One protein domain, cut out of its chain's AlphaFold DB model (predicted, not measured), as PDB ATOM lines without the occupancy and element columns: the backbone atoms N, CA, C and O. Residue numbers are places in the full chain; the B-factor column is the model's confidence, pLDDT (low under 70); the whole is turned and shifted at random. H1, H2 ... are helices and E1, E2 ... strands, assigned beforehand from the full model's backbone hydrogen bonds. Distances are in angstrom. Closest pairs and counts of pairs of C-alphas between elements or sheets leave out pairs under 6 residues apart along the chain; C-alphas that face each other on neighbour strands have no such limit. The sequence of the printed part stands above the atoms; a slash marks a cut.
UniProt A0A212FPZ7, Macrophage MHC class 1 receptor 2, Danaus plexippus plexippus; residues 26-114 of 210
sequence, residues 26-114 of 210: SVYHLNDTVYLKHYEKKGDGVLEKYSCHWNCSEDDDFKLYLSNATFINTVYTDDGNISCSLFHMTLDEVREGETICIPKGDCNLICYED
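What this domain is: This is residues 26 to 114 of the 210 residues of the protein "Macrophage MHC class 1 receptor 2" of Danaus plexippus plexippus (UniProt A0A212FPZ7). Five strands of one strongly twisted sheet, E1, E7, E2, E3 and E4, bend round into a small barrel that is only partly closed, since E3 and E4 come close without being neighbours. The hairpin of E5 and E6 extends the sheet from E1, and the short helix H1 sits beside that hairpin. The printed part has 89 residues, with one named helix and seven named strands; along the chain E1 to E4 come before H1, and E5 to E7 after it; it is mostly strand, and in the branched sheet the neighbours E1 and E4 are parallel, while the pairs E1 and E6, E1 and E7, E2 and E3, E2 and E7, and E5 and E6 are antiparallel. The whole is compact, with a radius of gyration of the C-alphas of 12.2 A and spans of 34 by 29 by 22 A.

How they stand to each other: Start at E1, residues 26 to 38, which bends by 107 degrees at residue 32; the N and O pairs named here are within hydrogen-bond range. E7, residues 109 to 113, is antiparallel to E1, with N 28 and O 109 3.0 A apart. E4, residues 71 to 77, is parallel on one side of E1, N 35 and O 73 at 2.8 A; E6, residues 98 to 102, is antiparallel on the other side, N 34 and O 101 at 2.9 A. E2, residues 48 to 54, is antiparallel to E7, N 51 and O 112 at 2.8 A, and forms a hairpin with E3, residues 62 to 66, N 52 and O 62 at 2.8 A. The closest C-alphas of E3 and E4, Tyr 65 and Tyr 76, are 4.8 A apart. E5, residues 90 to 95, forms a hairpin with E6, N 102 and O 90 at 2.8 A. H1, residues 84 to 87, is on the sheet at a height of 5.6 A, over none of the strands; it is too short for an O i to N i+4 pair.

Where its parts are: Find C-alpha 26 at (60.992, -29.977, 24.911); E1 runs 22.3 A from there. E2 measures 18.6 A and E4 17.4 A. E7 ends at C-alpha 113, (59.044, -22.866, 20.624).

The domain as a whole: The farthest C-alphas, Lys 42 and Asp 106, are 35.1 A apart. The printed part has no cut, and no link is long. Its mean pLDDT is 76.0; 21 residues are under 70, among them 41 to 46.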
ATOM      1  N   SER A  26      61.512 -29.668  23.593       68.38
ATOM      2  CA  SER A  26      60.992 -29.977  24.911       68.38
ATOM      3  C   SER A  26      60.033 -31.154  24.777       68.38
ATOM      4  O   SER A  26      58.935 -31.065  24.223       68.38
ATOM      5  N   VAL A  27      60.486 -32.301  25.282       73.94
ATOM      6  CA  VAL A  27      59.636 -33.476  25.457       73.94
ATOM      7  C   VAL A  27      58.858 -33.290  26.750       73.94
ATOM      8  O   VAL A  27      59.437 -33.271  27.838       73.94
ATOM      9  N   TYR A  28      57.542 -33.156  26.628       74.75
ATOM     10  CA  TYR A  28      56.662 -32.990  27.774       74.75
ATOM     11  C   TYR A  28      55.981 -34.306  28.136       74.75
ATOM     12  O   TYR A  28      55.395 -34.989  27.291       74.75
ATOM     13  N   HIS A  29      56.024 -34.637  29.425       76.12
ATOM     14  CA  HIS A  29      55.297 -35.767  29.985       76.12
ATOM     15  C   HIS A  29      53.977 -35.266  30.572       76.12
ATOM     16  O   HIS A  29      53.945 -34.560  31.583       76.12
ATOM     17  N   LEU A  30      52.881 -35.613  29.904       74.88
ATOM     18  CA  LEU A  30      51.531 -35.323  30.375       74.88
ATOM     19  C   LEU A  30      51.128 -36.368  31.417       74.88
ATOM     20  O   LEU A  30      51.554 -37.521  31.359       74.88
ATOM     21  N   ASN A  31      50.313 -35.946  32.378       75.56
ATOM     22  CA  ASN A  31      49.694 -36.856  33.334       75.56
ATOM     23  C   ASN A  31      48.545 -37.635  32.666       75.56
ATOM     24  O   ASN A  31      48.080 -37.248  31.595       75.56
ATOM     25  N   ASP A  32      48.035 -38.679  33.320       74.44
ATOM     26  CA  ASP A  32      46.948 -39.523  32.793       74.44
ATOM     27  C   ASP A  32      45.682 -38.722  32.434       74.44
ATOM     28  O   ASP A  32      44.882 -39.149  31.604       74.44
ATOM     29  N   THR A  33      45.497 -37.548  33.046       81.19
ATOM     30  CA  THR A  33      44.428 -36.599  32.715       81.19
ATOM     31  C   THR A  33      44.968 -35.174  32.619       81.19
ATOM     32  O   THR A  33      45.794 -34.743  33.428       81.19
ATOM     33  N   VAL A  34      44.486 -34.437  31.616       85.62
ATOM     34  CA  VAL A  34      44.890 -33.060  31.318       85.62
ATOM     35  C   VAL A  34      43.646 -32.182  31.220       85.62
ATOM     36  O   VAL A  34      42.660 -32.534  30.572       85.62
ATOM     37  N   TYR A  35      43.694 -31.018  31.860       82.50
ATOM     38  CA  TYR A  35      42.630 -30.022  31.835       82.50
ATOM     39  C   TYR A  35      42.863 -29.044  30.688       82.50
ATOM     40  O   TYR A  35      43.907 -28.390  30.643       82.50
ATOM     41  N   LEU A  36      41.883 -28.892  29.798       84.06
ATOM     42  CA  LEU A  36      41.909 -27.839  28.790       84.06
ATOM     43  C   LEU A  36      41.163 -26.597  29.264       84.06
ATOM     44  O   LEU A  36      40.001 -26.661  29.676       84.06
ATOM     45  N   LYS A  37      41.840 -25.450  29.165       82.25
ATOM     46  CA  LYS A  37      41.297 -24.138  29.517       82.25
ATOM     47  C   LYS A  37      41.453 -23.154  28.368       82.25
ATOM     48  O   LYS A  37      42.427 -23.184  27.621       82.25
ATOM     49  N   HIS A  38      40.494 -22.242  28.254       81.19
ATOM     50  CA  HIS A  38      40.643 -21.108  27.354       81.19
ATOM     51  C   HIS A  38      41.727 -20.173  27.893       81.19
ATOM     52  O   HIS A  38      41.741 -19.860  29.089       81.19
ATOM     53  N   TYR A  39      42.630 -19.726  27.025       74.88
ATOM     54  CA  TYR A  39      43.598 -18.709  27.398       74.88
ATOM     55  C   TYR A  39      42.910 -17.341  27.477       74.88
ATOM     56  O   TYR A  39      42.654 -16.683  26.471       74.88
ATOM     57  N   GLU A  40      42.622 -16.878  28.692       71.94
ATOM     58  CA  GLU A  40      42.252 -15.485  28.916       71.94
ATOM     59  C   GLU A  40      43.513 -14.667  29.204       71.94
ATOM     60  O   GLU A  40      44.202 -14.893  30.198       71.94
ATOM     61  N   LYS A  41      43.780 -13.644  28.383       67.06
ATOM     62  CA  LYS A  41      44.927 -12.714  28.504       67.06
ATOM     63  C   LYS A  41      44.890 -11.822  29.768       67.06
ATOM     64  O   LYS A  41      45.422 -10.715  29.776       67.06
ATOM     65  N   LYS A  42      44.189 -12.241  30.824       58.06
ATOM     66  CA  LYS A  42      43.775 -11.410  31.960       58.06
ATOM     67  C   LYS A  42      44.520 -11.669  33.273       58.06
ATOM     68  O   LYS A  42      44.187 -11.018  34.260       58.06
ATOM     69  N   GLY A  43      45.536 -12.534  33.309       51.38
ATOM     70  CA  GLY A  43      46.301 -12.782  34.536       51.38
ATOM     71  C   GLY A  43      47.735 -13.247  34.298       51.38
ATOM     72  O   GLY A  43      47.935 -14.319  33.747       51.38
ATOM     73  N   ASP A  44      48.687 -12.401  34.700       49.22
ATOM     74  CA  ASP A  44      49.966 -12.619  35.419       49.22
ATOM     75  C   ASP A  44      50.778 -13.930  35.275       49.22
ATOM     76  O   ASP A  44      51.598 -14.254  36.132       49.22
ATOM     77  N   GLY A  45      50.587 -14.704  34.211       59.28
ATOM     78  CA  GLY A  45      51.410 -15.857  33.869       59.28
ATOM     79  C   GLY A  45      52.013 -15.660  32.488       59.28
ATOM     80  O   GLY A  45      51.280 -15.517  31.509       59.28
ATOM     81  N   VAL A  46      53.343 -15.651  32.399       65.44
ATOM     82  CA  VAL A  46      54.052 -15.747  31.117       65.44
ATOM     83  C   VAL A  46      53.834 -17.172  30.603       65.44
ATOM     84  O   VAL A  46      54.555 -18.092  30.973       65.44
ATOM     85  N   LEU A  47      52.749 -17.372  29.856       72.56
ATOM     86  CA  LEU A  47      52.476 -18.610  29.138       72.56
ATOM     87  C   LEU A  47      53.114 -18.488  27.758       72.56
ATOM     88  O   LEU A  47      52.801 -17.568  27.001       72.56
ATOM     89  N   GLU A  48      54.030 -19.400  27.462       75.00
ATOM     90  CA  GLU A  48      54.722 -19.452  26.180       75.00
ATOM     91  C   GLU A  48      53.913 -20.286  25.191       75.00
ATOM     92  O   GLU A  48      53.210 -21.235  25.558       75.00
ATOM     93  N   LYS A  49      53.976 -19.877  23.925       82.31
ATOM     94  CA  LYS A  49      53.270 -20.532  22.833       82.31
ATOM     95  C   LYS A  49      54.201 -21.543  22.179       82.31
ATOM     96  O   LYS A  49      55.249 -21.172  21.657       82.31
ATOM     97  N   TYR A  50      53.770 -22.792  22.153       82.62
ATOM     98  CA  TYR A  50      54.520 -23.882  21.552       82.62
ATOM     99  C   TYR A  50      53.724 -24.515  20.412       82.62
ATOM    100  O   TYR A  50      52.498 -24.636  20.480       82.62
ATOM    101  N   SER A  51      54.433 -24.915  19.360       85.31
ATOM    102  CA  SER A  51      53.921 -25.768  18.291       85.31
ATOM    103  C   SER A  51      54.249 -27.210  18.643       85.31
ATOM    104  O   SER A  51      55.422 -27.563  18.743       85.31
ATOM    105  N   CYS A  52      53.231 -28.026  18.878       84.19
ATOM    106  CA  CYS A  52      53.375 -29.370  19.408       84.19
ATOM    107  C   CYS A  52      52.806 -30.430  18.466       84.19
ATOM    108  O   CYS A  52      51.847 -30.190  17.735       84.19
ATOM    109  N   HIS A  53      53.381 -31.623  18.546       86.31
ATOM    110  CA  HIS A  53      52.999 -32.792  17.774       86.31
ATOM    111  C   HIS A  53      53.202 -34.072  18.596       86.31
ATOM    112  O   HIS A  53      54.050 -34.150  19.489       86.31
ATOM    113  N   TRP A  54      52.420 -35.105  18.294       82.94
ATOM    114  CA  TRP A  54      52.531 -36.409  18.938       82.94
ATOM    115  C   TRP A  54      53.458 -37.324  18.157       82.94
ATOM    116  O   TRP A  54      53.138 -37.691  17.038       82.94
ATOM    117  N   ASN A  55      54.518 -37.845  18.775       82.75
ATOM    118  CA  ASN A  55      55.451 -38.766  18.102       82.75
ATOM    119  C   ASN A  55      54.789 -40.006  17.444       82.75
ATOM    120  O   ASN A  55      55.373 -40.672  16.599       82.75
ATOM    121  N   CYS A  56      53.579 -40.364  17.872       76.69
ATOM    122  CA  CYS A  56      52.844 -41.538  17.408       76.69
ATOM    123  C   CYS A  56      51.716 -41.231  16.407       76.69
ATOM    124  O   CYS A  56      50.935 -42.131  16.081       76.69
ATOM    125  N   SER A  57      51.566 -39.972  16.006       74.12
ATOM    126  CA  SER A  57      50.701 -39.545  14.906       74.12
ATOM    127  C   SER A  57      51.580 -38.966  13.801       74.12
ATOM    128  O   SER A  57      52.717 -38.594  14.054       74.12
ATOM    129  N   GLU A  58      51.069 -38.930  12.577       67.00
ATOM    130  CA  GLU A  58      51.625 -38.111  11.484       67.00
ATOM    131  C   GLU A  58      50.710 -36.899  11.227       67.00
ATOM    132  O   GLU A  58      50.634 -36.385  10.114       67.00
ATOM    133  N   ASP A  59      49.930 -36.521  12.240       65.62
ATOM    134  CA  ASP A  59      48.905 -35.489  12.130       65.62
ATOM    135  C   ASP A  59      49.535 -34.088  12.186       65.62
ATOM    136  O   ASP A  59      50.687 -33.925  12.583       65.62
ATOM    137  N   ASP A  60      48.777 -33.075  11.769       70.00
ATOM    138  CA  ASP A  60      49.250 -31.691  11.694       70.00
ATOM    139  C   ASP A  60      49.714 -31.147  13.064       70.00
ATOM    140  O   ASP A  60      49.145 -31.457  14.116       70.00
ATOM    141  N   ASP A  61      50.734 -30.282  13.036       78.94
ATOM    142  CA  ASP A  61      51.211 -29.550  14.210       78.94
ATOM    143  C   ASP A  61      50.085 -28.684  14.804       78.94
ATOM    144  O   ASP A  61      49.394 -27.947  14.092       78.94
ATOM    145  N   PHE A  62      49.926 -28.712  16.129       82.56
ATOM    146  CA  PHE A  62      48.927 -27.914  16.840       82.56
ATOM    147  C   PHE A  62      49.569 -26.979  17.864       82.56
ATOM    148  O   PHE A  62      50.579 -27.290  18.490       82.56
ATOM    149  N   LYS A  63      48.967 -25.803  18.061       84.44
ATOM    150  CA  LYS A  63      49.537 -24.759  18.921       84.44
ATOM    151  C   LYS A  63      48.894 -24.766  20.297       84.44
ATOM    152  O   LYS A  63      47.674 -24.660  20.413       84.44
ATOM    153  N   LEU A  64      49.723 -24.836  21.331       85.44
ATOM    154  CA  LEU A  64      49.300 -24.845  22.727       85.44
ATOM    155  C   LEU A  64      50.074 -23.819  23.536       85.44
ATOM    156  O   LEU A  64      51.239 -23.530  23.270       85.44
ATOM    157  N   TYR A  65      49.423 -23.318  24.575       84.88
ATOM    158  CA  TYR A  65      50.063 -22.531  25.612       84.88
ATOM    159  C   TYR A  65      50.331 -23.432  26.805       84.88
ATOM    160  O   TYR A  65      49.405 -24.010  27.390       84.88
ATOM    161  N   LEU A  66      51.607 -23.555  27.152       81.38
ATOM    162  CA  LEU A  66      52.060 -24.387  28.256       81.38
ATOM    163  C   LEU A  66      52.722 -23.522  29.326       81.38
ATOM    164  O   LEU A  66      53.335 -22.492  29.043       81.38
ATOM    165  N   SER A  67      52.569 -23.942  30.579       76.25
ATOM    166  CA  SER A  67      53.359 -23.404  31.678       76.25
ATOM    167  C   SER A  67      54.755 -24.025  31.662       76.25
ATOM    168  O   SER A  67      54.930 -25.174  31.259       76.25
ATOM    169  N   ASN A  68      55.755 -23.269  32.121       69.38
ATOM    170  CA  ASN A  68      57.133 -23.742  32.251       69.38
ATOM    171  C   ASN A  68      57.242 -24.755  33.410       69.38
ATOM    172  O   ASN A  68      57.634 -24.424  34.529       69.38
ATOM    173  N   ALA A  69      56.788 -25.981  33.162       67.94
ATOM    174  CA  ALA A  69      56.829 -27.101  34.088       67.94
ATOM    175  C   ALA A  69      57.082 -28.403  33.318       67.94
ATOM    176  O   ALA A  69      56.620 -28.583  32.195       67.94
ATOM    177  N   THR A  70      57.801 -29.338  33.943       66.50
ATOM    178  CA  THR A  70      58.107 -30.656  33.358       66.50
ATOM    179  C   THR A  70      56.891 -31.580  33.291       66.50
ATOM    180  O   THR A  70      56.833 -32.455  32.431       66.50
ATOM    181  N   PHE A  71      55.921 -31.369  34.184       69.62
ATOM    182  CA  PHE A  71      54.640 -32.063  34.202       69.62
ATOM    183  C   PHE A  71      53.524 -31.059  33.978       69.62
ATOM    184  O   PHE A  71      53.314 -30.150  34.788       69.62
ATOM    185  N   ILE A  72      52.797 -31.244  32.883       79.25
ATOM    186  CA  ILE A  72      51.675 -30.386  32.528       79.25
ATOM    187  C   ILE A  72      50.382 -31.090  32.900       79.25
ATOM    188  O   ILE A  72      50.051 -32.146  32.366       79.25
ATOM    189  N   ASN A  73      49.633 -30.454  33.793       80.25
ATOM    190  CA  ASN A  73      48.265 -30.851  34.113       80.25
ATOM    191  C   ASN A  73      47.241 -29.981  33.379       80.25
ATOM    192  O   ASN A  73      46.111 -30.406  33.187       80.25
ATOM    193  N   THR A  74      47.607 -28.761  32.984       81.31
ATOM    194  CA  THR A  74      46.690 -27.779  32.392       81.31
ATOM    195  C   THR A  74      47.268 -27.245  31.096       81.31
ATOM    196  O   THR A  74      48.370 -26.696  31.097       81.31
ATOM    197  N   VAL A  75      46.507 -27.367  30.018       84.06
ATOM    198  CA  VAL A  75      46.860 -26.865  28.692       84.06
ATOM    199  C   VAL A  75      45.915 -25.725  28.337       84.06
ATOM    200  O   VAL A  75      44.705 -25.821  28.557       84.06
ATOM    201  N   TYR A  76      46.471 -24.643  27.794       84.00
ATOM    202  CA  TYR A  76      45.707 -23.464  27.411       84.00
ATOM    203  C   TYR A  76      45.644 -23.315  25.887       84.00
ATOM    204  O   TYR A  76      46.610 -23.606  25.177       84.00
ATOM    205  N   THR A  77      44.506 -22.844  25.375       82.88
ATOM    206  CA  THR A  77      44.273 -22.669  23.932       82.88
ATOM    207  C   THR A  77      43.556 -21.345  23.649       82.88
ATOM    208  O   THR A  77      42.636 -20.966  24.378       82.88
ATOM    209  N   ASP A  78      43.958 -20.661  22.571       75.00
ATOM    210  CA  ASP A  78      43.294 -19.449  22.058       75.00
ATOM    211  C   ASP A  78      41.973 -19.748  21.336       75.00
ATOM    212  O   ASP A  78      41.073 -18.909  21.296       75.00
ATOM    213  N   ASP A  79      41.845 -20.934  20.743       69.06
ATOM    214  CA  ASP A  79      40.669 -21.310  19.975       69.06
ATOM    215  C   ASP A  79      39.458 -21.493  20.893       69.06
ATOM    216  O   ASP A  79      39.461 -22.282  21.839       69.06
ATOM    217  N   GLY A  80      38.378 -20.772  20.583       63.25
ATOM    218  CA  GLY A  80      37.109 -20.865  21.313       63.25
ATOM    219  C   GLY A  80      36.402 -22.220  21.166       63.25
ATOM    220  O   GLY A  80      35.450 -22.493  21.892       63.25
ATOM    221  N   ASN A  81      36.873 -23.081  20.258       66.25
ATOM    222  CA  ASN A  81      36.368 -24.438  20.057       66.25
ATOM    223  C   ASN A  81      37.275 -25.449  20.768       66.25
ATOM    224  O   ASN A  81      38.022 -26.197  20.137       66.25
ATOM    225  N   ILE A  82      37.200 -25.464  22.095       71.38
ATOM    226  CA  ILE A  82      37.959 -26.395  22.931       71.38
ATOM    227  C   ILE A  82      37.371 -27.797  22.745       71.38
ATOM    228  O   ILE A  82      36.292 -28.102  23.248       71.38
ATOM    229  N   SER A  83      38.066 -28.657  22.002       77.44
ATOM    230  CA  SER A  83      37.699 -30.069  21.865       77.44
ATOM    231  C   SER A  83      38.940 -30.948  21.961       77.44
ATOM    232  O   SER A  83      39.951 -30.669  21.321       77.44
ATOM    233  N   CYS A  84      38.862 -32.033  22.740       79.25
ATOM    234  CA  CYS A  84      39.966 -32.991  22.877       79.25
ATOM    235  C   CYS A  84      40.391 -33.575  21.521       79.25
ATOM    236  O   CYS A  84      41.570 -33.827  21.289       79.25
ATOM    237  N   SER A  85      39.436 -33.729  20.596       78.88
ATOM    238  CA  SER A  85      39.673 -34.249  19.249       78.88
ATOM    239  C   SER A  85      40.585 -33.366  18.399       78.88
ATOM    240  O   SER A  85      41.288 -33.905  17.555       78.88
ATOM    241  N   LEU A  86      40.599 -32.045  18.618       76.94
ATOM    242  CA  LEU A  86      41.486 -31.124  17.892       76.94
ATOM    243  C   LEU A  86      42.964 -31.404  18.193       76.94
ATOM    244  O   LEU A  86      43.823 -31.196  17.350       76.94
ATOM    245  N   PHE A  87      43.243 -31.912  19.393       75.94
ATOM    246  CA  PHE A  87      44.588 -32.233  19.865       75.94
ATOM    247  C   PHE A  87      44.874 -33.733  19.835       75.94
ATOM    248  O   PHE A  87      45.804 -34.196  20.493       75.94
ATOM    249  N   HIS A  88      44.055 -34.505  19.110       76.75
ATOM    250  CA  HIS A  88      44.171 -35.962  19.016       76.75
ATOM    251  C   HIS A  88      44.141 -36.660  20.394       76.75
ATOM    252  O   HIS A  88      44.729 -37.724  20.588       76.75
ATOM    253  N   MET A  89      43.432 -36.059  21.357       80.06
ATOM    254  CA  MET A  89      43.205 -36.593  22.699       80.06
ATOM    255  C   MET A  89      41.796 -37.187  22.822       80.06
ATOM    256  O   MET A  89      40.862 -36.793  22.115       80.06
ATOM    257  N   THR A  90      41.620 -38.120  23.758       81.88
ATOM    258  CA  THR A  90      40.309 -38.728  24.035       81.88
ATOM    259  C   THR A  90      39.571 -37.900  25.081       81.88
ATOM    260  O   THR A  90      40.162 -37.498  26.076       81.88
ATOM    261  N   LEU A  91      38.285 -37.620  24.866       80.44
ATOM    262  CA  LEU A  91      37.465 -36.918  25.853       80.44
ATOM    263  C   LEU A  91      37.122 -37.853  27.016       80.44
ATOM    264  O   LEU A  91      36.623 -38.951  26.777       80.44
ATOM    265  N   ASP A  92      37.380 -37.403  28.243       75.62
ATOM    266  CA  ASP A  92      37.077 -38.153  29.467       75.62
ATOM    267  C   ASP A  92      35.724 -37.718  30.044       75.62
ATOM    268  O   ASP A  92      34.731 -38.439  29.966       75.62
ATOM    269  N   GLU A  93      35.642 -36.480  30.540       79.12
ATOM    270  CA  GLU A  93      34.422 -35.923  31.125       79.12
ATOM    271  C   GLU A  93      34.438 -34.384  31.062       79.12
ATOM    272  O   GLU A  93      35.495 -33.749  31.068       79.12
ATOM    273  N   VAL A  94      33.258 -33.761  31.013       76.56
ATOM    274  CA  VAL A  94      33.101 -32.302  31.141       76.56
ATOM    275  C   VAL A  94      32.557 -32.021  32.536       76.56
ATOM    276  O   VAL A  94      31.386 -32.287  32.809       76.56
ATOM    277  N   ARG A  95      33.395 -31.495  33.435       68.25
ATOM    278  CA  ARG A  95      32.992 -31.144  34.806       68.25
ATOM    279  C   ARG A  95      33.021 -29.631  34.971       68.25
ATOM    280  O   ARG A  95      34.022 -28.999  34.669       68.25
ATOM    281  N   GLU A  96      31.907 -29.048  35.416       62.56
ATOM    282  CA  GLU A  96      31.794 -27.616  35.761       62.56
ATOM    283  C   GLU A  96      32.234 -26.624  34.656       62.56
ATOM    284  O   GLU A  96      32.596 -25.487  34.940       62.56
ATOM    285  N   GLY A  97      32.161 -27.024  33.379       68.19
ATOM    286  CA  GLY A  97      32.572 -26.189  32.238       68.19
ATOM    287  C   GLY A  97      34.047 -26.319  31.845       68.19
ATOM    288  O   GLY A  97      34.466 -25.682  30.881       68.19
ATOM    289  N   GLU A  98      34.818 -27.167  32.530       72.75
ATOM    290  CA  GLU A  98      36.193 -27.519  32.169       72.75
ATOM    291  C   GLU A  98      36.206 -28.855  31.404       72.75
ATOM    292  O   GLU A  98      35.555 -29.827  31.803       72.75
ATOM    293  N   THR A  99      36.916 -28.899  30.271       80.06
ATOM    294  CA  THR A  99      37.011 -30.108  29.435       80.06
ATOM    295  C   THR A  99      38.236 -30.908  29.856       80.06
ATOM    296  O   THR A  99      39.355 -30.399  29.784       80.06
ATOM    297  N   ILE A 100      38.024 -32.146  30.303       83.00
ATOM    298  CA  ILE A 100      39.097 -33.056  30.711       83.00
ATOM    299  C   ILE A 100      39.368 -34.025  29.563       83.00
ATOM    300  O   ILE A 100      38.452 -34.671  29.044       83.00
ATOM    301  N   CYS A 101      40.634 -34.119  29.168       83.31
ATOM    302  CA  CYS A 101      41.080 -34.981  28.087       83.31
ATOM    303  C   CYS A 101      42.129 -35.973  28.595       83.31
ATOM    304  O   CYS A 101      43.005 -35.627  29.391       83.31
ATOM    305  N   ILE A 102      42.042 -37.206  28.106       82.69
ATOM    306  CA  ILE A 102      43.033 -38.256  28.317       82.69
ATOM    307  C   ILE A 102      44.021 -38.210  27.144       82.69
ATOM    308  O   ILE A 102      43.602 -38.376  25.985       82.69
ATOM    309  N   PRO A 103      45.318 -37.967  27.407       81.38
ATOM    310  CA  PRO A 103      46.344 -38.049  26.383       81.38
ATOM    311  C   PRO A 103      46.498 -39.491  25.893       81.38
ATOM    312  O   PRO A 103      46.124 -40.456  26.560       81.38
ATOM    313  N   LYS A 104      47.050 -39.652  24.692       78.00
ATOM    314  CA  LYS A 104      47.236 -40.973  24.098       78.00
ATOM    315  C   LYS A 104      48.295 -41.745  24.893       78.00
ATOM    316  O   LYS A 104      49.437 -41.298  25.004       78.00
ATOM    317  N   GLY A 105      47.906 -42.899  25.439       67.69
ATOM    318  CA  GLY A 105      48.844 -43.826  26.070       67.69
ATOM    319  C   GLY A 105      49.943 -44.217  25.079       67.69
ATOM    320  O   GLY A 105      49.663 -44.400  23.895       67.69
ATOM    321  N   ASP A 106      51.182 -44.303  25.561       70.50
ATOM    322  CA  ASP A 106      52.391 -44.661  24.796       70.50
ATOM    323  C   ASP A 106      52.936 -43.591  23.829       70.50
ATOM    324  O   ASP A 106      53.804 -43.883  23.002       70.50
ATOM    325  N   CYS A 107      52.483 -42.338  23.941       78.31
ATOM    326  CA  CYS A 107      52.938 -41.240  23.091       78.31
ATOM    327  C   CYS A 107      53.548 -40.088  23.893       78.31
ATOM    328  O   CYS A 107      52.975 -39.627  24.877       78.31
ATOM    329  N   ASN A 108      54.677 -39.565  23.411       81.31
ATOM    330  CA  ASN A 108      55.264 -38.336  23.938       81.31
ATOM    331  C   ASN A 108      54.767 -37.133  23.132       81.31
ATOM    332  O   ASN A 108      54.719 -37.193  21.898       81.31
ATOM    333  N   LEU A 109      54.427 -36.055  23.840       82.38
ATOM    334  CA  LEU A 109      54.150 -34.759  23.236       82.38
ATOM    335  C   LEU A 109      55.483 -34.042  23.015       82.38
ATOM    336  O   LEU A 109      56.217 -33.774  23.969       82.38
ATOM    337  N   ILE A 110      55.790 -33.762  21.755       84.25
ATOM    338  CA  ILE A 110      56.989 -33.035  21.348       84.25
ATOM    339  C   ILE A 110      56.554 -31.621  21.011       84.25
ATOM    340  O   ILE A 110      55.653 -31.443  20.196       84.25
ATOM    341  N   CYS A 111      57.172 -30.629  21.639       85.50
ATOM    342  CA  CYS A 111      56.846 -29.229  21.430       85.50
ATOM    343  C   CYS A 111      58.083 -28.443  21.007       85.50
ATOM    344  O   CYS A 111      59.190 -28.674  21.494       85.50
ATOM    345  N   TYR A 112      57.861 -27.485  20.118       82.31
ATOM    346  CA  TYR A 112      58.850 -26.535  19.641       82.31
ATOM    347  C   TYR A 112      58.393 -25.129  20.001       82.31
ATOM    348  O   TYR A 112      57.207 -24.803  19.901       82.31
ATOM    349  N   GLU A 113      59.328 -24.282  20.414       78.50
ATOM    350  CA  GLU A 113      59.044 -22.866  20.624       78.50
ATOM    351  C   GLU A 113      58.640 -22.227  19.288       78.50
ATOM    352  O   GLU A 113      59.365 -22.322  18.292       78.50
ATOM    353  N   ASP A 114      57.450 -21.621  19.240       67.75
ATOM    354  CA  ASP A 114      56.966 -20.950  18.034       67.75
ATOM    355  C   ASP A 114      57.729 -19.624  17.901       67.75
ATOM    356  O   ASP A 114      57.298 -18.576  18.388       67.75
TER     357      ASP A 114